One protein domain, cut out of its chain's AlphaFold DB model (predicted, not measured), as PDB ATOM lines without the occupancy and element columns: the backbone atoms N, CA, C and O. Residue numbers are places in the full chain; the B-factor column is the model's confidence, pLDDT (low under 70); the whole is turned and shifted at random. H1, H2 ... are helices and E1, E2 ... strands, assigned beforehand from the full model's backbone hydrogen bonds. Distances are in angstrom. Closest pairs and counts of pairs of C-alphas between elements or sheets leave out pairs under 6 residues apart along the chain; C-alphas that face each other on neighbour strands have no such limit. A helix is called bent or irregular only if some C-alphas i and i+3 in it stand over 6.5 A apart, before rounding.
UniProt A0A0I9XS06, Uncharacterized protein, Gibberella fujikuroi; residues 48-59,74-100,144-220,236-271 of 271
ATOM      1  N   ARG A  48      22.928  -1.077   3.625       90.12
ATOM      2  CA  ARG A  48      22.537  -1.573   2.300       90.12
ATOM      3  C   ARG A  48      21.032  -1.820   2.279       90.12
ATOM      4  O   ARG A  48      20.529  -2.541   3.140       90.12
ATOM      5  N   LYS A  49      20.355  -1.257   1.284       92.38
ATOM      6  CA  LYS A  49      18.934  -1.473   1.048       92.38
ATOM      7  C   LYS A  49      18.716  -2.911   0.605       92.38
ATOM      8  O   LYS A  49      19.272  -3.332  -0.411       92.38
ATOM      9  N   THR A  50      17.932  -3.670   1.362       94.88
ATOM     10  CA  THR A  50      17.622  -5.062   1.014       94.88
ATOM     11  C   THR A  50      16.453  -5.105   0.034       94.88
ATOM     12  O   THR A  50      15.373  -4.605   0.337       94.88
ATOM     13  N   VAL A  51      16.654  -5.721  -1.129       96.38
ATOM     14  CA  VAL A  51      15.642  -5.886  -2.181       96.38
ATOM     15  C   VAL A  51      15.447  -7.373  -2.440       96.38
ATOM     16  O   VAL A  51      16.429  -8.107  -2.529       96.38
ATOM     17  N   ALA A  52      14.202  -7.817  -2.572       97.00
ATOM     18  CA  ALA A  52      13.867  -9.183  -2.950       97.00
ATOM     19  C   ALA A  52      13.056  -9.194  -4.250       97.00
ATOM     20  O   ALA A  52      12.099  -8.433  -4.392       97.00
ATOM     21  N   ILE A  53      13.423 -10.068  -5.183       96.25
ATOM     22  CA  ILE A  53      12.647 -10.357  -6.391       96.25
ATOM     23  C   ILE A  53      12.179 -11.804  -6.296       96.25
ATOM     24  O   ILE A  53      12.995 -12.696  -6.087       96.25
ATOM     25  N   VAL A  54      10.878 -12.035  -6.430       95.38
ATOM     26  CA  VAL A  54      10.268 -13.363  -6.356       95.38
ATOM     27  C   VAL A  54       9.694 -13.710  -7.723       95.38
ATOM     28  O   VAL A  54       8.776 -13.037  -8.200       95.38
ATOM     29  N   VAL A  55      10.247 -14.753  -8.341       92.88
ATOM     30  CA  VAL A  55       9.913 -15.200  -9.699       92.88
ATOM     31  C   VAL A  55       9.528 -16.673  -9.721       92.88
ATOM     32  O   VAL A  55       9.997 -17.461  -8.899       92.88
ATOM     33  N   SER A  56       8.680 -17.046 -10.674       89.81
ATOM     34  CA  SER A  56       8.320 -18.430 -10.957       89.81
ATOM     35  C   SER A  56       9.148 -18.985 -12.106       89.81
ATOM     36  O   SER A  56       9.274 -18.335 -13.142       89.81
ATOM     37  N   ALA A  57       9.693 -20.191 -11.931       86.56
ATOM     38  CA  ALA A  57      10.286 -20.971 -13.015       86.56
ATOM     39  C   ALA A  57       9.273 -21.895 -13.710       86.56
ATOM     40  O   ALA A  57       9.627 -22.572 -14.676       86.56
ATOM     41  N   GLU A  58       8.028 -21.940 -13.233       78.44
ATOM     42  CA  GLU A  58       6.940 -22.633 -13.913       78.44
ATOM     43  C   GLU A  58       6.433 -21.755 -15.059       78.44
ATOM     44  O   GLU A  58       5.972 -20.633 -14.841       78.44
ATOM     45  N   THR A  59       6.554 -22.260 -16.287       57.41
ATOM     46  CA  THR A  59       5.891 -21.649 -17.441       57.41
ATOM     47  C   THR A  59       4.407 -21.933 -17.269       57.41
ATOM     48  O   THR A  59       4.032 -23.093 -17.107       57.41
ATOM     49  N   SER A  74      11.697 -12.925 -18.643       72.00
ATOM     50  CA  SER A  74      11.736 -12.948 -17.188       72.00
ATOM     51  C   SER A  74      11.757 -11.521 -16.647       72.00
ATOM     52  O   SER A  74      12.409 -10.636 -17.201       72.00
ATOM     53  N   ILE A  75      11.111 -11.292 -15.504       84.56
ATOM     54  CA  ILE A  75      11.170 -10.020 -14.761       84.56
ATOM     55  C   ILE A  75      12.624  -9.552 -14.587       84.56
ATOM     56  O   ILE A  75      12.912  -8.358 -14.642       84.56
ATOM     57  N   LEU A  76      13.559 -10.499 -14.452       88.19
ATOM     58  CA  LEU A  76      14.985 -10.235 -14.292       88.19
ATOM     59  C   LEU A  76      15.638  -9.558 -15.512       88.19
ATOM     60  O   LEU A  76      16.682  -8.934 -15.351       88.19
ATOM     61  N   SER A  77      15.066  -9.643 -16.723       86.25
ATOM     62  CA  SER A  77      15.647  -9.006 -17.924       86.25
ATOM     63  C   SER A  77      15.450  -7.494 -17.939       86.25
ATOM     64  O   SER A  77      16.245  -6.777 -18.546       86.25
ATOM     65  N   HIS A  78      14.434  -7.015 -17.224       87.00
ATOM     66  CA  HIS A  78      14.091  -5.601 -17.111       87.00
ATOM     67  C   HIS A  78      14.845  -4.905 -15.963       87.00
ATOM     68  O   HIS A  78      14.826  -3.674 -15.853       87.00
ATOM     69  N   ILE A  79      15.539  -5.676 -15.118       89.69
ATOM     70  CA  ILE A  79      16.367  -5.160 -14.028       89.69
ATOM     71  C   ILE A  79      17.705  -4.648 -14.588       89.69
ATOM     72  O   ILE A  79      18.349  -5.347 -15.376       89.69
ATOM     73  N   PRO A  80      18.171  -3.450 -14.180       88.19
ATOM     74  CA  PRO A  80      19.488  -2.957 -14.570       88.19
ATOM     75  C   PRO A  80      20.601  -3.935 -14.180       88.19
ATOM     76  O   PRO A  80      20.657  -4.390 -13.041       88.19
ATOM     77  N   ARG A  81      21.533  -4.210 -15.098       86.69
ATOM     78  CA  ARG A  81      22.675  -5.108 -14.833       86.69
ATOM     79  C   ARG A  81      23.766  -4.467 -13.973       86.69
ATOM     80  O   ARG A  81      24.565  -5.158 -13.357       86.69
ATOM     81  N   ASN A  82      23.820  -3.141 -13.930       86.12
ATOM     82  CA  ASN A  82      24.809  -2.360 -13.192       86.12
ATOM     83  C   ASN A  82      24.289  -1.972 -11.797       86.12
ATOM     84  O   ASN A  82      24.100  -0.794 -11.487       86.12
ATOM     85  N   ILE A  83      24.038  -2.970 -10.948       89.56
ATOM     86  CA  ILE A  83      23.595  -2.744  -9.568       89.56
ATOM     87  C   ILE A  83      24.801  -2.397  -8.693       89.56
ATOM     88  O   ILE A  83      25.774  -3.141  -8.606       89.56
ATOM     89  N   ASP A  84      24.723  -1.270  -7.985       91.00
ATOM     90  CA  ASP A  84      25.715  -0.915  -6.974       91.00
ATOM     91  C   ASP A  84      25.497  -1.744  -5.695       91.00
ATOM     92  O   ASP A  84      24.725  -1.377  -4.800       91.00
ATOM     93  N   HIS A  85      26.201  -2.874  -5.599       92.12
ATOM     94  CA  HIS A  85      26.136  -3.770  -4.444       92.12
ATOM     95  C   HIS A  85      26.652  -3.139  -3.145       92.12
ATOM     96  O   HIS A  85      26.352  -3.656  -2.072       92.12
ATOM     97  N   SER A  86      27.357  -2.003  -3.186       90.81
ATOM     98  CA  SER A  86      27.723  -1.284  -1.958       90.81
ATOM     99  C   SER A  86      26.509  -0.638  -1.280       90.81
ATOM    100  O   SER A  86      26.500  -0.467  -0.061       90.81
ATOM    101  N   LYS A  87      25.456  -0.339  -2.054       90.94
ATOM    102  CA  LYS A  87      24.220   0.305  -1.588       90.94
ATOM    103  C   LYS A  87      23.032  -0.644  -1.531       90.94
ATOM    104  O   LYS A  87      22.126  -0.420  -0.735       90.94
ATOM    105  N   VAL A  88      23.029  -1.696  -2.347       93.50
ATOM    106  CA  VAL A  88      21.891  -2.613  -2.498       93.50
ATOM    107  C   VAL A  88      22.313  -4.044  -2.185       93.50
ATOM    108  O   VAL A  88      23.364  -4.513  -2.621       93.50
ATOM    109  N   LYS A  89      21.491  -4.761  -1.420       95.19
ATOM    110  CA  LYS A  89      21.599  -6.205  -1.204       95.19
ATOM    111  C   LYS A  89      20.408  -6.879  -1.882       95.19
ATOM    112  O   LYS A  89      19.294  -6.790  -1.375       95.19
ATOM    113  N   LEU A  90      20.646  -7.496  -3.035       96.12
ATOM    114  CA  LEU A  90      19.607  -8.121  -3.850       96.12
ATOM    115  C   LEU A  90      19.502  -9.614  -3.536       96.12
ATOM    116  O   LEU A  90      20.508 -10.311  -3.588       96.12
ATOM    117  N   PHE A  91      18.289 -10.084  -3.267       97.38
ATOM    118  CA  PHE A  91      17.929 -11.495  -3.192       97.38
ATOM    119  C   PHE A  91      16.981 -11.858  -4.333       97.38
ATOM    120  O   PHE A  91      16.045 -11.108  -4.621       97.38
ATOM    121  N   VAL A  92      17.192 -13.017  -4.948       96.81
ATOM    122  CA  VAL A  92      16.307 -13.553  -5.989       96.81
ATOM    123  C   VAL A  92      15.750 -14.881  -5.508       96.81
ATOM    124  O   VAL A  92      16.501 -15.826  -5.296       96.81
ATOM    125  N   LEU A  93      14.441 -14.948  -5.300       96.44
ATOM    126  CA  LEU A  93      13.732 -16.148  -4.875       96.44
ATOM    127  C   LEU A  93      13.084 -16.782  -6.104       96.44
ATOM    128  O   LEU A  93      12.302 -16.121  -6.787       96.44
ATOM    129  N   ILE A  94      13.389 -18.049  -6.370       94.50
ATOM    130  CA  ILE A  94      12.920 -18.753  -7.571       94.50
ATOM    131  C   ILE A  94      12.011 -19.908  -7.154       94.50
ATOM    132  O   ILE A  94      12.473 -20.862  -6.527       94.50
ATOM    133  N   TYR A  95      10.728 -19.828  -7.509       93.44
ATOM    134  CA  TYR A  95       9.783 -20.922  -7.303       93.44
ATOM    135  C   TYR A  95      10.043 -22.027  -8.326       93.44
ATOM    136  O   TYR A  95       9.933 -21.797  -9.530       93.44
ATOM    137  N   ALA A  96      10.379 -23.219  -7.845       90.94
ATOM    138  CA  ALA A  96      10.668 -24.389  -8.659       90.94
ATOM    139  C   ALA A  96      10.178 -25.661  -7.943       90.94
ATOM    140  O   ALA A  96      10.960 -26.314  -7.254       90.94
ATOM    141  N   PRO A  97       8.895 -26.043  -8.083       85.81
ATOM    142  CA  PRO A  97       8.338 -27.208  -7.386       85.81
ATOM    143  C   PRO A  97       8.957 -28.539  -7.835       85.81
ATOM    144  O   PRO A  97       8.961 -29.500  -7.073       85.81
ATOM    145  N   GLY A  98       9.500 -28.594  -9.057       80.19
ATOM    146  CA  GLY A  98      10.190 -29.768  -9.600       80.19
ATOM    147  C   GLY A  98      11.658 -29.898  -9.185       80.19
ATOM    148  O   GLY A  98      12.306 -30.865  -9.582       80.19
ATOM    149  N   LEU A  99      12.202 -28.945  -8.420       79.12
ATOM    150  CA  LEU A  99      13.569 -29.042  -7.922       79.12
ATOM    151  C   LEU A  99      13.614 -30.087  -6.804       79.12
ATOM    152  O   LEU A  99      12.890 -29.980  -5.814       79.12
ATOM    153  N   LYS A 100      14.471 -31.100  -6.950       73.12
ATOM    154  CA  LYS A 100      14.735 -32.043  -5.861       73.12
ATOM    155  C   LYS A 100      15.452 -31.281  -4.753       73.12
ATOM    156  O   LYS A 100      16.552 -30.780  -4.960       73.12
ATOM    157  N   PRO A 144      14.657 -26.520 -17.743       83.00
ATOM    158  CA  PRO A 144      15.408 -25.551 -18.548       83.00
ATOM    159  C   PRO A 144      15.028 -24.096 -18.219       83.00
ATOM    160  O   PRO A 144      15.896 -23.223 -18.173       83.00
ATOM    161  N   SER A 145      13.753 -23.845 -17.903       82.25
ATOM    162  CA  SER A 145      13.256 -22.543 -17.446       82.25
ATOM    163  C   SER A 145      13.909 -22.110 -16.130       82.25
ATOM    164  O   SER A 145      14.321 -20.958 -16.000       82.25
ATOM    165  N   PHE A 146      14.076 -23.035 -15.178       88.00
ATOM    166  CA  PHE A 146      14.791 -22.756 -13.936       88.00
ATOM    167  C   PHE A 146      16.255 -22.412 -14.201       88.00
ATOM    168  O   PHE A 146      16.725 -21.391 -13.708       88.00
ATOM    169  N   ASN A 147      16.959 -23.201 -15.016       88.69
ATOM    170  CA  ASN A 147      18.374 -22.960 -15.316       88.69
ATOM    171  C   ASN A 147      18.602 -21.599 -15.991       88.69
ATOM    172  O   ASN A 147      19.547 -20.887 -15.643       88.69
ATOM    173  N   SER A 148      17.708 -21.194 -16.899       88.50
ATOM    174  CA  SER A 148      17.763 -19.872 -17.531       88.50
ATOM    175  C   SER A 148      17.597 -18.746 -16.501       88.50
ATOM    176  O   SER A 148      18.481 -17.897 -16.366       88.50
ATOM    177  N   ILE A 149      16.537 -18.792 -15.684       89.62
ATOM    178  CA  ILE A 149      16.272 -17.785 -14.642       89.62
ATOM    179  C   ILE A 149      17.389 -17.762 -13.593       89.62
ATOM    180  O   ILE A 149      17.809 -16.689 -13.165       89.62
ATOM    181  N   TYR A 150      17.901 -18.926 -13.198       91.75
ATOM    182  CA  TYR A 150      18.986 -19.054 -12.232       91.75
ATOM    183  C   TYR A 150      20.282 -18.431 -12.762       91.75
ATOM    184  O   TYR A 150      20.890 -17.605 -12.082       91.75
ATOM    185  N   SER A 151      20.666 -18.735 -14.007       92.38
ATOM    186  CA  SER A 151      21.840 -18.125 -14.648       92.38
ATOM    187  C   SER A 151      21.713 -16.601 -14.755       92.38
ATOM    188  O   SER A 151      22.670 -15.861 -14.512       92.38
ATOM    189  N   GLN A 152      20.504 -16.113 -15.036       91.69
ATOM    190  CA  GLN A 152      20.213 -14.691 -15.079       91.69
ATOM    191  C   GLN A 152      20.298 -14.052 -13.689       91.69
ATOM    192  O   GLN A 152      20.894 -12.985 -13.544       91.69
ATOM    193  N   ALA A 153      19.766 -14.713 -12.661       93.00
ATOM    194  CA  ALA A 153      19.851 -14.264 -11.278       93.00
ATOM    195  C   ALA A 153      21.308 -14.145 -10.814       93.00
ATOM    196  O   ALA A 153      21.670 -13.122 -10.235       93.00
ATOM    197  N   LEU A 154      22.159 -15.125 -11.143       93.94
ATOM    198  CA  LEU A 154      23.593 -15.092 -10.837       93.94
ATOM    199  C   LEU A 154      24.307 -13.876 -11.435       93.94
ATOM    200  O   LEU A 154      25.223 -13.346 -10.817       93.94
ATOM    201  N   SER A 155      23.872 -13.401 -12.605       92.31
ATOM    202  CA  SER A 155      24.441 -12.194 -13.219       92.31
ATOM    203  C   SER A 155      24.041 -10.887 -12.518       92.31
ATOM    204  O   SER A 155      24.668  -9.857 -12.757       92.31
ATOM    205  N   LEU A 156      23.003 -10.919 -11.673       92.88
ATOM    206  CA  LEU A 156      22.457  -9.753 -10.973       92.88
ATOM    207  C   LEU A 156      22.845  -9.692  -9.494       92.88
ATOM    208  O   LEU A 156      22.769  -8.617  -8.902       92.88
ATOM    209  N   VAL A 157      23.185 -10.816  -8.864       94.56
ATOM    210  CA  VAL A 157      23.492 -10.872  -7.428       94.56
ATOM    211  C   VAL A 157      24.993 -10.824  -7.154       94.56
ATOM    212  O   VAL A 157      25.813 -11.228  -7.967       94.56
ATOM    213  N   GLU A 158      25.361 -10.372  -5.953       93.38
ATOM    214  CA  GLU A 158      26.764 -10.329  -5.515       93.38
ATOM    215  C   GLU A 158      27.319 -11.731  -5.207       93.38
ATOM    216  O   GLU A 158      28.508 -11.991  -5.374       93.38
ATOM    217  N   LYS A 159      26.467 -12.623  -4.686       94.81
ATOM    218  CA  LYS A 159      26.840 -13.966  -4.230       94.81
ATOM    219  C   LYS A 159      25.761 -14.956  -4.626       94.81
ATOM    220  O   LYS A 159      24.580 -14.655  -4.485       94.81
ATOM    221  N   GLU A 160      26.171 -16.162  -4.997       93.62
ATOM    222  CA  GLU A 160      25.267 -17.275  -5.311       93.62
ATOM    223  C   GLU A 160      24.284 -17.578  -4.169       93.62
ATOM    224  O   GLU A 160      23.108 -17.817  -4.412       93.62
ATOM    225  N   THR A 161      24.712 -17.421  -2.911       94.25
ATOM    226  CA  THR A 161      23.859 -17.594  -1.719       94.25
ATOM    227  C   THR A 161      22.709 -16.586  -1.600       94.25
ATOM    228  O   THR A 161      21.885 -16.699  -0.693       94.25
ATOM    229  N   MET A 162      22.649 -15.575  -2.472       95.75
ATOM    230  CA  MET A 162      21.524 -14.641  -2.569       95.75
ATOM    231  C   MET A 162      20.456 -15.089  -3.577       95.75
ATOM    232  O   MET A 162      19.391 -14.471  -3.637       95.75
ATOM    233  N   VAL A 163      20.713 -16.151  -4.344       96.19
ATOM    234  CA  VAL A 163      19.704 -16.839  -5.154       96.19
ATOM    235  C   VAL A 163      19.132 -17.979  -4.318       96.19
ATOM    236  O   VAL A 163      19.855 -18.877  -3.900       96.19
ATOM    237  N   LEU A 164      17.834 -17.921  -4.033       95.44
ATOM    238  CA  LEU A 164      17.146 -18.814  -3.105       95.44
ATOM    239  C   LEU A 164      16.043 -19.583  -3.846       95.44
ATOM    240  O   LEU A 164      14.938 -19.060  -4.024       95.44
ATOM    241  N   PRO A 165      16.316 -20.817  -4.292       93.88
ATOM    242  CA  PRO A 165      15.285 -21.694  -4.823       93.88
ATOM    243  C   PRO A 165      14.305 -22.087  -3.715       93.88
ATOM    244  O   PRO A 165      14.697 -22.266  -2.562       93.88
ATOM    245  N   PHE A 166      13.034 -22.258  -4.059       93.44
ATOM    246  CA  PHE A 166      12.037 -22.809  -3.147       93.44
ATOM    247  C   PHE A 166      11.000 -23.640  -3.906       93.44
ATOM    248  O   PHE A 166      10.619 -23.312  -5.027       93.44
ATOM    249  N   THR A 167      10.524 -24.719  -3.292       91.25
ATOM    250  CA  THR A 167       9.666 -25.732  -3.938       91.25
ATOM    251  C   THR A 167       8.189 -25.601  -3.564       91.25
ATOM    252  O   THR A 167       7.313 -26.131  -4.246       91.25
ATOM    253  N   THR A 168       7.878 -24.878  -2.487       90.81
ATOM    254  CA  THR A 168       6.514 -24.751  -1.960       90.81
ATOM    255  C   THR A 168       5.841 -23.457  -2.439       90.81
ATOM    256  O   THR A 168       6.470 -22.400  -2.385       90.81
ATOM    257  N   PRO A 169       4.555 -23.468  -2.844       86.81
ATOM    258  CA  PRO A 169       3.880 -22.278  -3.383       86.81
ATOM    259  C   PRO A 169       3.969 -21.037  -2.475       86.81
ATOM    260  O   PRO A 169       4.200 -19.926  -2.943       86.81
ATOM    261  N   ASN A 170       3.874 -21.237  -1.156       91.06
ATOM    262  CA  ASN A 170       3.937 -20.175  -0.143       91.06
ATOM    263  C   ASN A 170       5.302 -20.078   0.567       91.06
ATOM    264  O   ASN A 170       5.436 -19.349   1.554       91.06
ATOM    265  N   GLY A 171       6.324 -20.812   0.111       92.12
ATOM    266  CA  GLY A 171       7.641 -20.857   0.760       92.12
ATOM    267  C   GLY A 171       8.299 -19.484   0.856       92.12
ATOM    268  O   GLY A 171       8.838 -19.110   1.900       92.12
ATOM    269  N   HIS A 172       8.140 -18.678  -0.195       94.75
ATOM    270  CA  HIS A 172       8.669 -17.320  -0.258       94.75
ATOM    271  C   HIS A 172       8.179 -16.416   0.885       94.75
ATOM    272  O   HIS A 172       8.945 -15.576   1.340       94.75
ATOM    273  N   VAL A 173       6.969 -16.603   1.431       95.44
ATOM    274  CA  VAL A 173       6.461 -15.795   2.560       95.44
ATOM    275  C   VAL A 173       7.351 -15.929   3.798       95.44
ATOM    276  O   VAL A 173       7.671 -14.936   4.452       95.44
ATOM    277  N   HIS A 174       7.778 -17.154   4.107       94.31
ATOM    278  CA  HIS A 174       8.624 -17.444   5.264       94.31
ATOM    279  C   HIS A 174      10.044 -16.914   5.059       94.31
ATOM    280  O   HIS A 174      10.615 -16.305   5.965       94.31
ATOM    281  N   ILE A 175      10.582 -17.080   3.847       95.88
ATOM    282  CA  ILE A 175      11.903 -16.562   3.474       95.88
ATOM    283  C   ILE A 175      11.907 -15.031   3.568       95.88
ATOM    284  O   ILE A 175      12.764 -14.455   4.235       95.88
ATOM    285  N   LEU A 176      10.912 -14.360   2.980       95.88
ATOM    286  CA  LEU A 176      10.777 -12.902   3.025       95.88
ATOM    287  C   LEU A 176      10.634 -12.387   4.461       95.88
ATOM    288  O   LEU A 176      11.217 -11.357   4.796       95.88
ATOM    289  N   ARG A 177       9.911 -13.111   5.327       94.56
ATOM    290  CA  ARG A 177       9.790 -12.765   6.752       94.56
ATOM    291  C   ARG A 177      11.142 -12.774   7.464       94.56
ATOM    292  O   ARG A 177      11.363 -11.933   8.332       94.56
ATOM    293  N   HIS A 178      12.030 -13.700   7.109       93.94
ATOM    294  CA  HIS A 178      13.372 -13.765   7.682       93.94
ATOM    295  C   HIS A 178      14.314 -12.711   7.082       93.94
ATOM    296  O   HIS A 178      15.093 -12.094   7.804       93.94
ATOM    297  N   LEU A 179      14.219 -12.469   5.770       94.31
ATOM    298  CA  LEU A 179      15.049 -11.485   5.070       94.31
ATOM    299  C   LEU A 179      14.699 -10.034   5.423       94.31
ATOM    300  O   LEU A 179      15.578  -9.177   5.352       94.31
ATOM    301  N   GLN A 180      13.432  -9.767   5.761       93.19
ATOM    302  CA  GLN A 180      12.885  -8.430   6.012       93.19
ATOM    303  C   GLN A 180      13.319  -7.398   4.949       93.19
ATOM    304  O   GLN A 180      13.954  -6.392   5.280       93.19
ATOM    305  N   PRO A 181      13.037  -7.650   3.655       94.62
ATOM    306  CA  PRO A 181      13.418  -6.734   2.591       94.62
ATOM    307  C   PRO A 181      12.647  -5.412   2.685       94.62
ATOM    308  O   PRO A 181      11.494  -5.363   3.111       94.62
ATOM    309  N   GLU A 182      13.285  -4.341   2.226       92.75
ATOM    310  CA  GLU A 182      12.683  -3.008   2.142       92.75
ATOM    311  C   GLU A 182      11.841  -2.840   0.870       92.75
ATOM    312  O   GLU A 182      10.944  -2.004   0.819       92.75
ATOM    313  N   VAL A 183      12.147  -3.613  -0.178       93.81
ATOM    314  CA  VAL A 183      11.444  -3.597  -1.469       93.81
ATOM    315  C   VAL A 183      11.255  -5.030  -1.942       93.81
ATOM    316  O   VAL A 183      12.215  -5.803  -1.966       93.81
ATOM    317  N   ILE A 184      10.028  -5.373  -2.331       95.62
ATOM    318  CA  ILE A 184       9.673  -6.698  -2.845       95.62
ATOM    319  C   ILE A 184       9.049  -6.535  -4.223       95.62
ATOM    320  O   ILE A 184       7.998  -5.911  -4.337       95.62
ATOM    321  N   TYR A 185       9.665  -7.140  -5.233       95.31
ATOM    322  CA  TYR A 185       9.048  -7.359  -6.538       95.31
ATOM    323  C   TYR A 185       8.503  -8.782  -6.576       95.31
ATOM    324  O   TYR A 185       9.266  -9.741  -6.472       95.31
ATOM    325  N   LEU A 186       7.186  -8.922  -6.680       94.19
ATOM    326  CA  LEU A 186       6.484 -10.199  -6.673       94.19
ATOM    327  C   LEU A 186       5.801 -10.412  -8.022       94.19
ATOM    328  O   LEU A 186       4.967  -9.605  -8.427       94.19
ATOM    329  N   GLN A 187       6.127 -11.506  -8.706       91.75
ATOM    330  CA  GLN A 187       5.423 -11.914  -9.923       91.75
ATOM    331  C   GLN A 187       3.948 -12.230  -9.636       91.75
ATOM    332  O   GLN A 187       3.638 -12.891  -8.640       91.75
ATOM    333  N   LYS A 188       3.038 -11.813 -10.531       88.88
ATOM    334  CA  LYS A 188       1.584 -12.047 -10.414       88.88
ATOM    335  C   LYS A 188       1.231 -13.490 -10.033       88.88
ATOM    336  O   LYS A 188       0.429 -13.679  -9.117       88.88
ATOM    337  N   ALA A 189       1.834 -14.485 -10.687       87.12
ATOM    338  CA  ALA A 189       1.561 -15.908 -10.456       87.12
ATOM    339  C   ALA A 189       1.745 -16.351  -8.988       87.12
ATOM    340  O   ALA A 189       1.085 -17.278  -8.530       87.12
ATOM    341  N   LEU A 190       2.583 -15.647  -8.220       90.12
ATOM    342  CA  LEU A 190       2.905 -15.956  -6.824       90.12
ATOM    343  C   LEU A 190       2.145 -15.077  -5.817       90.12
ATOM    344  O   LEU A 190       2.438 -15.099  -4.626       90.12
ATOM    345  N   SER A 191       1.156 -14.298  -6.268       89.62
ATOM    346  CA  SER A 191       0.312 -13.467  -5.390       89.62
ATOM    347  C   SER A 191      -0.809 -14.240  -4.681       89.62
ATOM    348  O   SER A 191      -1.418 -13.729  -3.732       89.62
ATOM    349  N   GLY A 192      -1.045 -15.485  -5.103       88.50
ATOM    350  CA  GLY A 192      -2.094 -16.357  -4.588       88.50
ATOM    351  C   GLY A 192      -3.486 -15.951  -5.068       88.50
ATOM    352  O   GLY A 192      -3.674 -14.933  -5.738       88.50
ATOM    353  N   GLN A 193      -4.487 -16.748  -4.692       87.81
ATOM    354  CA  GLN A 193      -5.877 -16.472  -5.044       87.81
ATOM    355  C   GLN A 193      -6.298 -15.111  -4.480       87.81
ATOM    356  O   GLN A 193      -6.131 -14.868  -3.281       87.81
ATOM    357  N   ASP A 194      -6.792 -14.225  -5.346       86.50
ATOM    358  CA  ASP A 194      -7.246 -12.870  -5.006       86.50
ATOM    359  C   ASP A 194      -6.266 -12.052  -4.137       86.50
ATOM    360  O   ASP A 194      -6.684 -11.242  -3.302       86.50
ATOM    361  N   GLY A 195      -4.953 -12.271  -4.296       88.25
ATOM    362  CA  GLY A 195      -3.915 -11.555  -3.544       88.25
ATOM    363  C   GLY A 195      -3.794 -11.976  -2.071       88.25
ATOM    364  O   GLY A 195      -3.293 -11.211  -1.241       88.25
ATOM    365  N   SER A 196      -4.273 -13.169  -1.711       92.44
ATOM    366  CA  SER A 196      -4.224 -13.716  -0.342       92.44
ATOM    367  C   SER A 196      -2.810 -13.759   0.249       92.44
ATOM    368  O   SER A 196      -2.618 -13.471   1.436       92.44
ATOM    369  N   ILE A 197      -1.797 -14.038  -0.576       92.94
ATOM    370  CA  ILE A 197      -0.403 -14.069  -0.127       92.94
ATOM    371  C   ILE A 197       0.081 -12.655   0.187       92.94
ATOM    372  O   ILE A 197       0.681 -12.423   1.234       92.94
ATOM    373  N   ILE A 198      -0.250 -11.682  -0.660       92.62
ATOM    374  CA  ILE A 198       0.111 -10.278  -0.434       92.62
ATOM    375  C   ILE A 198      -0.560  -9.745   0.829       92.62
ATOM    376  O   ILE A 198       0.101  -9.113   1.647       92.62
ATOM    377  N   THR A 199      -1.834 -10.079   1.045       92.06
ATOM    378  CA  THR A 199      -2.546  -9.745   2.289       92.06
ATOM    379  C   THR A 199      -1.801 -10.304   3.507       92.06
ATOM    380  O   THR A 199      -1.643  -9.623   4.516       92.06
ATOM    381  N   THR A 200      -1.267 -11.525   3.397       92.94
ATOM    382  CA  THR A 200      -0.450 -12.146   4.447       92.94
ATOM    383  C   THR A 200       0.875 -11.410   4.655       92.94
ATOM    384  O   THR A 200       1.266 -11.180   5.799       92.94
ATOM    385  N   LEU A 201       1.557 -11.000   3.579       92.75
ATOM    386  CA  LEU A 201       2.781 -10.192   3.651       92.75
ATOM    387  C   LEU A 201       2.529  -8.855   4.362       92.75
ATOM    388  O   LEU A 201       3.284  -8.484   5.256       92.75
ATOM    389  N   GLN A 202       1.425  -8.179   4.043       90.88
ATOM    390  CA  GLN A 202       1.044  -6.893   4.635       90.88
ATOM    391  C   GLN A 202       0.795  -6.940   6.146       90.88
ATOM    392  O   GLN A 202       0.913  -5.915   6.809       90.88
ATOM    393  N   THR A 203       0.487  -8.108   6.725       91.94
ATOM    394  CA  THR A 203       0.308  -8.223   8.187       91.94
ATOM    395  C   THR A 203       1.581  -7.921   8.979       91.94
ATOM    396  O   THR A 203       1.507  -7.622  10.170       91.94
ATOM    397  N   TRP A 204       2.751  -8.015   8.343       91.50
ATOM    398  CA  TRP A 204       4.046  -7.835   8.999       91.50
ATOM    399  C   TRP A 204       5.017  -6.939   8.222       91.50
ATOM    400  O   TRP A 204       5.950  -6.397   8.818       91.50
ATOM    401  N   LEU A 205       4.826  -6.771   6.913       89.12
ATOM    402  CA  LEU A 205       5.655  -5.913   6.079       89.12
ATOM    403  C   LEU A 205       5.215  -4.454   6.225       89.12
ATOM    404  O   LEU A 205       4.048  -4.120   6.054       89.12
ATOM    405  N   ARG A 206       6.173  -3.572   6.513       86.56
ATOM    406  CA  ARG A 206       5.919  -2.126   6.637       86.56
ATOM    407  C   ARG A 206       5.899  -1.390   5.296       86.56
ATOM    408  O   ARG A 206       5.438  -0.257   5.233       86.56
ATOM    409  N   HIS A 207       6.446  -2.007   4.255       88.00
ATOM    410  CA  HIS A 207       6.649  -1.404   2.941       88.00
ATOM    411  C   HIS A 207       5.652  -1.948   1.916       88.00
ATOM    412  O   HIS A 207       5.114  -3.043   2.079       88.00
ATOM    413  N   ASP A 208       5.425  -1.184   0.847       89.06
ATOM    414  CA  ASP A 208       4.574  -1.613  -0.263       89.06
ATOM    415  C   ASP A 208       5.177  -2.833  -0.985       89.06
ATOM    416  O   ASP A 208       6.381  -2.881  -1.256       89.06
ATOM    417  N   VAL A 209       4.325  -3.789  -1.361       93.38
ATOM    418  CA  VAL A 209       4.680  -4.889  -2.270       93.38
ATOM    419  C   VAL A 209       4.480  -4.430  -3.713       93.38
ATOM    420  O   VAL A 209       3.398  -3.956  -4.065       93.38
ATOM    421  N   ILE A 210       5.496  -4.584  -4.561       94.75
ATOM    422  CA  ILE A 210       5.406  -4.282  -5.987       94.75
ATOM    423  C   ILE A 210       4.962  -5.551  -6.714       94.75
ATOM    424  O   ILE A 210       5.730  -6.500  -6.854       94.75
ATOM    425  N   LEU A 211       3.711  -5.572  -7.163       93.38
ATOM    426  CA  LEU A 211       3.164  -6.648  -7.977       93.38
ATOM    427  C   LEU A 211       3.544  -6.417  -9.439       93.38
ATOM    428  O   LEU A 211       3.105  -5.438 -10.041       93.38
ATOM    429  N   VAL A 212       4.327  -7.326 -10.009       91.25
ATOM    430  CA  VAL A 212       4.763  -7.251 -11.404       91.25
ATOM    431  C   VAL A 212       3.805  -8.043 -12.294       91.25
ATOM    432  O   VAL A 212       3.597  -9.242 -12.085       91.25
ATOM    433  N   VAL A 213       3.225  -7.365 -13.286       87.25
ATOM    434  CA  VAL A 213       2.269  -7.910 -14.268       87.25
ATOM    435  C   VAL A 213       2.860  -7.791 -15.678       87.25
ATOM    436  O   VAL A 213       3.647  -6.886 -15.934       87.25
ATOM    437  N   GLY A 214       2.491  -8.697 -16.590       75.19
ATOM    438  CA  GLY A 214       2.973  -8.695 -17.982       75.19
ATOM    439  C   GLY A 214       4.227  -9.544 -18.231       75.19
ATOM    440  O   GLY A 214       4.670  -9.654 -19.367       75.19
ATOM    441  N   ALA A 215       4.769 -10.191 -17.195       63.38
ATOM    442  CA  ALA A 215       5.927 -11.085 -17.311       63.38
ATOM    443  C   ALA A 215       5.593 -12.476 -17.885       63.38
ATOM    444  O   ALA A 215       6.489 -13.177 -18.343       63.38
ATOM    445  N   ASP A 216       4.316 -12.874 -17.857       57.28
ATOM    446  CA  ASP A 216       3.850 -14.221 -18.233       57.28
ATOM    447  C   ASP A 216       3.389 -14.312 -19.705       57.28
ATOM    448  O   ASP A 216       2.559 -15.147 -20.046       57.28
ATOM    449  N   GLY A 217       3.858 -13.423 -20.589       50.81
ATOM    450  CA  GLY A 217       3.521 -13.454 -22.024       50.81
ATOM    451  C   GLY A 217       2.098 -12.995 -22.388       50.81
ATOM    452  O   GLY A 217       1.791 -12.838 -23.565       50.81
ATOM    453  N   GLY A 218       1.241 -12.713 -21.402       48.91
ATOM    454  CA  GLY A 218      -0.047 -12.043 -21.595       48.91
ATOM    455  C   GLY A 218       0.101 -10.519 -21.609       48.91
ATOM    456  O   GLY A 218       0.820  -9.957 -20.782       48.91
ATOM    457  N   SER A 219      -0.594  -9.849 -22.533       44.50
ATOM    458  CA  SER A 219      -0.594  -8.390 -22.706       44.50
ATOM    459  C   SER A 219      -0.718  -7.636 -21.372       44.50
ATOM    460  O   SER A 219      -1.717  -7.775 -20.662       44.50
ATOM    461  N   GLY A 220       0.291  -6.825 -21.036       53.59
ATOM    462  CA  GLY A 220       0.306  -5.933 -19.875       53.59
ATOM    463  C   GLY A 220      -0.815  -4.891 -19.945       53.59
ATOM    464  O   GLY A 220      -0.667  -3.821 -20.530       53.59
ATOM    465  N   GLN A 236     -13.079  -8.593 -13.887       70.81
ATOM    466  CA  GLN A 236     -12.003  -7.689 -13.476       70.81
ATOM    467  C   GLN A 236     -11.088  -8.371 -12.447       70.81
ATOM    468  O   GLN A 236     -11.555  -8.811 -11.385       70.81
ATOM    469  N   GLU A 237      -9.789  -8.446 -12.752       84.25
ATOM    470  CA  GLU A 237      -8.812  -9.071 -11.858       84.25
ATOM    471  C   GLU A 237      -8.671  -8.254 -10.563       84.25
ATOM    472  O   GLU A 237      -8.828  -7.031 -10.542       84.25
ATOM    473  N   TRP A 238      -8.381  -8.917  -9.442       86.62
ATOM    474  CA  TRP A 238      -8.368  -8.272  -8.121       86.62
ATOM    475  C   TRP A 238      -7.368  -7.105  -8.018       86.62
ATOM    476  O   TRP A 238      -7.607  -6.170  -7.256       86.62
ATOM    477  N   TRP A 239      -6.272  -7.147  -8.784       85.25
ATOM    478  CA  TRP A 239      -5.239  -6.108  -8.819       85.25
ATOM    479  C   TRP A 239      -5.593  -4.934  -9.739       85.25
ATOM    480  O   TRP A 239      -4.884  -3.938  -9.745       85.25
ATOM    481  N   GLN A 240      -6.699  -5.009 -10.484       85.81
ATOM    482  CA  GLN A 240      -7.245  -3.882 -11.250       85.81
ATOM    483  C   GLN A 240      -8.204  -3.032 -10.405       85.81
ATOM    484  O   GLN A 240      -8.681  -1.994 -10.857       85.81
ATOM    485  N   ARG A 241      -8.531  -3.486  -9.189       85.00
ATOM    486  CA  ARG A 241      -9.456  -2.809  -8.280       85.00
ATOM    487  C   ARG A 241      -8.721  -1.713  -7.501       85.00
ATOM    488  O   ARG A 241      -7.910  -2.054  -6.631       85.00
ATOM    489  N   PRO A 242      -8.989  -0.417  -7.748       81.38
ATOM    490  CA  PRO A 242      -8.285   0.684  -7.080       81.38
ATOM    491  C   PRO A 242      -8.529   0.720  -5.561       81.38
ATOM    492  O   PRO A 242      -7.753   1.293  -4.803       81.38
ATOM    493  N   GLU A 243      -9.585   0.071  -5.076       83.75
ATOM    494  CA  GLU A 243      -9.825  -0.136  -3.651       83.75
ATOM    495  C   GLU A 243      -8.832  -1.111  -2.992       83.75
ATOM    496  O   GLU A 243      -8.632  -1.033  -1.776       83.75
ATOM    497  N   ARG A 244      -8.194  -2.009  -3.757       83.38
ATOM    498  CA  ARG A 244      -7.228  -2.995  -3.235       83.38
ATOM    499  C   ARG A 244      -5.775  -2.657  -3.551       83.38
ATOM    500  O   ARG A 244      -4.902  -3.065  -2.790       83.38
ATOM    501  N   VAL A 245      -5.509  -1.920  -4.626       88.81
ATOM    502  CA  VAL A 245      -4.147  -1.561  -5.048       88.81
ATOM    503  C   VAL A 245      -3.962  -0.051  -5.152       88.81
ATOM    504  O   VAL A 245      -4.906   0.692  -5.390       88.81
ATOM    505  N   GLY A 246      -2.728   0.416  -4.994       84.56
ATOM    506  CA  GLY A 246      -2.364   1.822  -5.114       84.56
ATOM    507  C   GLY A 246      -1.360   2.257  -4.051       84.56
ATOM    508  O   GLY A 246      -1.158   1.591  -3.033       84.56
ATOM    509  N   ARG A 247      -0.733   3.418  -4.275       80.44
ATOM    510  CA  ARG A 247       0.169   4.026  -3.286       80.44
ATOM    511  C   ARG A 247      -0.577   4.223  -1.961       80.44
ATOM    512  O   ARG A 247      -1.671   4.780  -1.947       80.44
ATOM    513  N   GLY A 248       0.007   3.743  -0.862       81.06
ATOM    514  CA  GLY A 248      -0.604   3.793   0.472       81.06
ATOM    515  C   GLY A 248      -1.605   2.669   0.778       81.06
ATOM    516  O   GLY A 248      -2.133   2.624   1.885       81.06
ATOM    517  N   ARG A 249      -1.856   1.745  -0.162       85.12
ATOM    518  CA  ARG A 249      -2.644   0.516   0.068       85.12
ATOM    519  C   ARG A 249      -1.773  -0.712   0.348       85.12
ATOM    520  O   ARG A 249      -2.295  -1.817   0.460       85.12
ATOM    521  N   GLY A 250      -0.453  -0.540   0.426       85.75
ATOM    522  CA  GLY A 250       0.494  -1.629   0.654       85.75
ATOM    523  C   GLY A 250       0.764  -2.504  -0.576       85.75
ATOM    524  O   GLY A 250       1.516  -3.469  -0.455       85.75
ATOM    525  N   VAL A 251       0.149  -2.223  -1.734       92.00
ATOM    526  CA  VAL A 251       0.385  -2.934  -3.006       92.00
ATOM    527  C   VAL A 251       0.454  -1.931  -4.145       92.00
ATOM    528  O   VAL A 251      -0.475  -1.147  -4.335       92.00
ATOM    529  N   VAL A 252       1.514  -1.984  -4.944       92.25
ATOM    530  CA  VAL A 252       1.658  -1.175  -6.157       92.25
ATOM    531  C   VAL A 252       1.814  -2.103  -7.349       92.25
ATOM    532  O   VAL A 252       2.688  -2.961  -7.349       92.25
ATOM    533  N   VAL A 253       0.971  -1.934  -8.362       91.88
ATOM    534  CA  VAL A 253       1.048  -2.730  -9.590       91.88
ATOM    535  C   VAL A 253       1.984  -2.039 -10.575       91.88
ATOM    536  O   VAL A 253       1.860  -0.836 -10.809       91.88
ATOM    537  N   VAL A 254       2.926  -2.795 -11.131       91.44
ATOM    538  CA  VAL A 254       3.911  -2.323 -12.105       91.44
ATOM    539  C   VAL A 254       3.945  -3.290 -13.284       91.44
ATOM    540  O   VAL A 254       3.998  -4.505 -13.109       91.44
ATOM    541  N   ASP A 255       3.910  -2.739 -14.491       87.75
ATOM    542  CA  ASP A 255       4.136  -3.499 -15.719       87.75
ATOM    543  C   ASP A 255       5.621  -3.878 -15.831       87.75
ATOM    544  O   ASP A 255       6.487  -3.042 -15.557       87.75
ATOM    545  N   SER A 256       5.928  -5.100 -16.266       83.69
ATOM    546  CA  SER A 256       7.288  -5.554 -16.571       83.69
ATOM    547  C   SER A 256       8.089  -4.560 -17.420       83.69
ATOM    548  O   SER A 256       9.250  -4.305 -17.102       83.69
ATOM    549  N   MET A 257       7.475  -3.902 -18.412       82.62
ATOM    550  CA  MET A 257       8.165  -2.911 -19.253       82.62
ATOM    551  C   MET A 257       8.570  -1.641 -18.488       82.62
ATOM    552  O   MET A 257       9.531  -0.970 -18.855       82.62
ATOM    553  N   ARG A 258       7.846  -1.304 -17.413       87.25
ATOM    554  CA  ARG A 258       8.086  -0.121 -16.564       87.25
ATOM    555  C   ARG A 258       8.874  -0.447 -15.297       87.25
ATOM    556  O   ARG A 258       9.113   0.438 -14.472       87.25
ATOM    557  N   LEU A 259       9.281  -1.704 -15.136       89.31
ATOM    558  CA  LEU A 259      10.019  -2.171 -13.970       89.31
ATOM    559  C   LEU A 259      11.353  -1.439 -13.805       89.31
ATOM    560  O   LEU A 259      11.747  -1.142 -12.682       89.31
ATOM    561  N   ASN A 260      12.023  -1.113 -14.911       90.00
ATOM    562  CA  ASN A 260      13.296  -0.396 -14.888       90.00
ATOM    563  C   ASN A 260      13.160   0.998 -14.249       90.00
ATOM    564  O   ASN A 260      13.916   1.347 -13.342       90.00
ATOM    565  N   ASP A 261      12.134   1.752 -14.651       89.38
ATOM    566  CA  ASP A 261      11.876   3.086 -14.108       89.38
ATOM    567  C   ASP A 261      11.443   3.029 -12.634       89.38
ATOM    568  O   ASP A 261      11.813   3.889 -11.831       89.38
ATOM    569  N   ASP A 262      10.627   2.036 -12.254       91.12
ATOM    570  CA  ASP A 262      10.252   1.828 -10.847       91.12
ATOM    571  C   ASP A 262      11.472   1.438  -9.995       91.12
ATOM    572  O   ASP A 262      11.658   1.982  -8.903       91.12
ATOM    573  N   TRP A 263      12.371   0.609 -10.534       91.81
ATOM    574  CA  TRP A 263      13.639   0.260  -9.902       91.81
ATOM    575  C   TRP A 263      14.530   1.480  -9.670       91.81
ATOM    576  O   TRP A 263      15.001   1.683  -8.547       91.81
ATOM    577  N   ALA A 264      14.742   2.321 -10.685       89.88
ATOM    578  CA  ALA A 264      15.551   3.534 -10.553       89.88
ATOM    579  C   ALA A 264      15.002   4.462  -9.452       89.88
ATOM    580  O   ALA A 264      15.747   4.905  -8.570       89.88
ATOM    581  N   ARG A 265      13.677   4.651  -9.413       90.31
ATOM    582  CA  ARG A 265      13.007   5.471  -8.394       90.31
ATOM    583  C   ARG A 265      13.111   4.878  -6.990       90.31
ATOM    584  O   ARG A 265      13.539   5.553  -6.057       90.31
ATOM    585  N   ARG A 266      12.735   3.608  -6.805       88.94
ATOM    586  CA  ARG A 266      12.617   2.999  -5.465       88.94
ATOM    587  C   ARG A 266      13.932   2.490  -4.906       88.94
ATOM    588  O   ARG A 266      14.126   2.531  -3.690       88.94
ATOM    589  N   VAL A 267      14.801   1.945  -5.749       87.69
ATOM    590  CA  VAL A 267      16.024   1.257  -5.316       87.69
ATOM    591  C   VAL A 267      17.228   2.188  -5.377       87.69
ATOM    592  O   VAL A 267      18.020   2.201  -4.436       87.69
ATOM    593  N   GLN A 268      17.352   2.994  -6.434       83.00
ATOM    594  CA  GLN A 268      18.488   3.909  -6.607       83.00
ATOM    595  C   GLN A 268      18.210   5.327  -6.088       83.00
ATOM    596  O   GLN A 268      19.158   6.075  -5.849       83.00
ATOM    597  N   GLY A 269      16.941   5.683  -5.858       77.81
ATOM    598  CA  GLY A 269      16.550   7.014  -5.388       77.81
ATOM    599  C   GLY A 269      16.744   8.099  -6.447       77.81
ATOM    600  O   GLY A 269      16.996   9.246  -6.085       77.81
ATOM    601  N   GLN A 270      16.692   7.730  -7.730       67.44
ATOM    602  CA  GLN A 270      16.670   8.689  -8.831       67.44
ATOM    603  C   GLN A 270      15.213   9.104  -9.062       67.44
ATOM    604  O   GLN A 270      14.445   8.356  -9.667       67.44
ATOM    605  N   GLU A 271      14.823  10.241  -8.486       50.00
ATOM    606  CA  GLU A 271      13.607  10.979  -8.866       50.00
ATOM    607  C   GLU A 271      13.898  11.956 -10.005       50.00
ATOM    608  O   GLU A 271      14.988  12.576  -9.989       50.00
TER     609      GLU A 271
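Overview. This is residues 48 to 59, 74 to 100, 144 to 220 and 236 to 271 of the 271 residues of an uncharacterized protein of Gibberella fujikuroi (UniProt A0A0I9XS06). A strongly twisted sheet of six parallel strands makes the core, with H1 and H4 over one face and H2 and H3 over the other, which gives three layers. The printed part has 152 residues, with six named strands and four named helices in the order E1 E2 H1 E3 H2 E4 H3 E5 E6 H4, and the sheet's order is E3 E2 E1 E4 E5 E6. The class is mixed, helices and strands. The whole is compact and rounded, with a radius of gyration of the C-alphas of 14.4 A and spans of 39 by 39 by 32 A.

Along the chain. Find C-alpha 49 at (18.934, -1.473, 1.048); from there E1, residues 49 to 56, runs 23.3 A. E2, residues 88 to 95, runs 22.5 A. H1, residues 144 to 156, starts at C-alpha 144 at (15.408, -25.551, -18.548) and runs 18.9 A. Next come E3, residues 163 to 166, 9.9 A; H2, residues 171 to 179, 12.7 A; E4, residues 183 to 187, 13.3 A; H3, residues 193 to 202, 15.3 A; E5, residues 209 to 213, 12.6 A; and E6, residues 251 to 255, 13.3 A. H4, residues 256 to 268, runs 17.7 A and ends at C-alpha 268 at (18.488, 3.909, -6.607). H3 and H4 are irregular: C-alphas 194 and 197 are 8.5 A apart, and C-alphas 257 and 260 are 7.2 A apart.

Arrangement. In the sheet, look for N 164 and O 92 at 2.8 A between E3 and E2, N 91 and O 51 at 2.8 A between E2 and E1, N 54 and O 185 at 2.8 A between E1 and E4, N 210 and O 184 at 2.8 A between E4 and E5, and N 211 and O 252 at 2.8 A between E5 and E6. H1 is on the sheet at a height of 9.5 A, along E2 at 3 degrees on the local plane; the closest C-alphas of H1 and E2, Ala 153 and Val 92, are 6.4 A apart. On the opposite face H2 runs along E2 at 11 degrees on the local plane, at a height of 8.8 A. H4 is on the same face as H1, yet the two are apart; the closest C-alphas of H4 and E5, Ser 256 and Val 212, are 6.0 A apart. H3 is on the sheet too; its closest C-alpha to E5 is that of Ile 198, 7.3 A from that of Val 209. H2 and H3 are close but not clearly touching, with C-alphas 173 and 201 at 6.8 A. E4, H3 and E5 form a strand-helix-strand unit, two parallel neighbour strands with a helix between them in the chain, and E3, H2 and E4 a split one, with E2 and E1 between its strands; both crossovers are right-handed. Every O i to N i+4 pair is within hydrogen-bond range in H1 and H2, against 4 of 6 in H3 and 7 of 9 in H4.

Size, cuts and confidence. The C-alphas of Lys 100 and Glu 271, the two farthest apart, are 43.1 A from each other. Three cuts leave out residues 60 to 73, 101 to 143 and 221 to 235, with gaps of 10.5 A, 14.3 A and 14.0 A between C-alphas. Of the links that are printed whole, none is long; residues 74 to 87 and 236 to 250 hold no named element. The mean pLDDT of the printed part is 87.7, and residues 59, 215 to 220 and 270 to 271 are under 70.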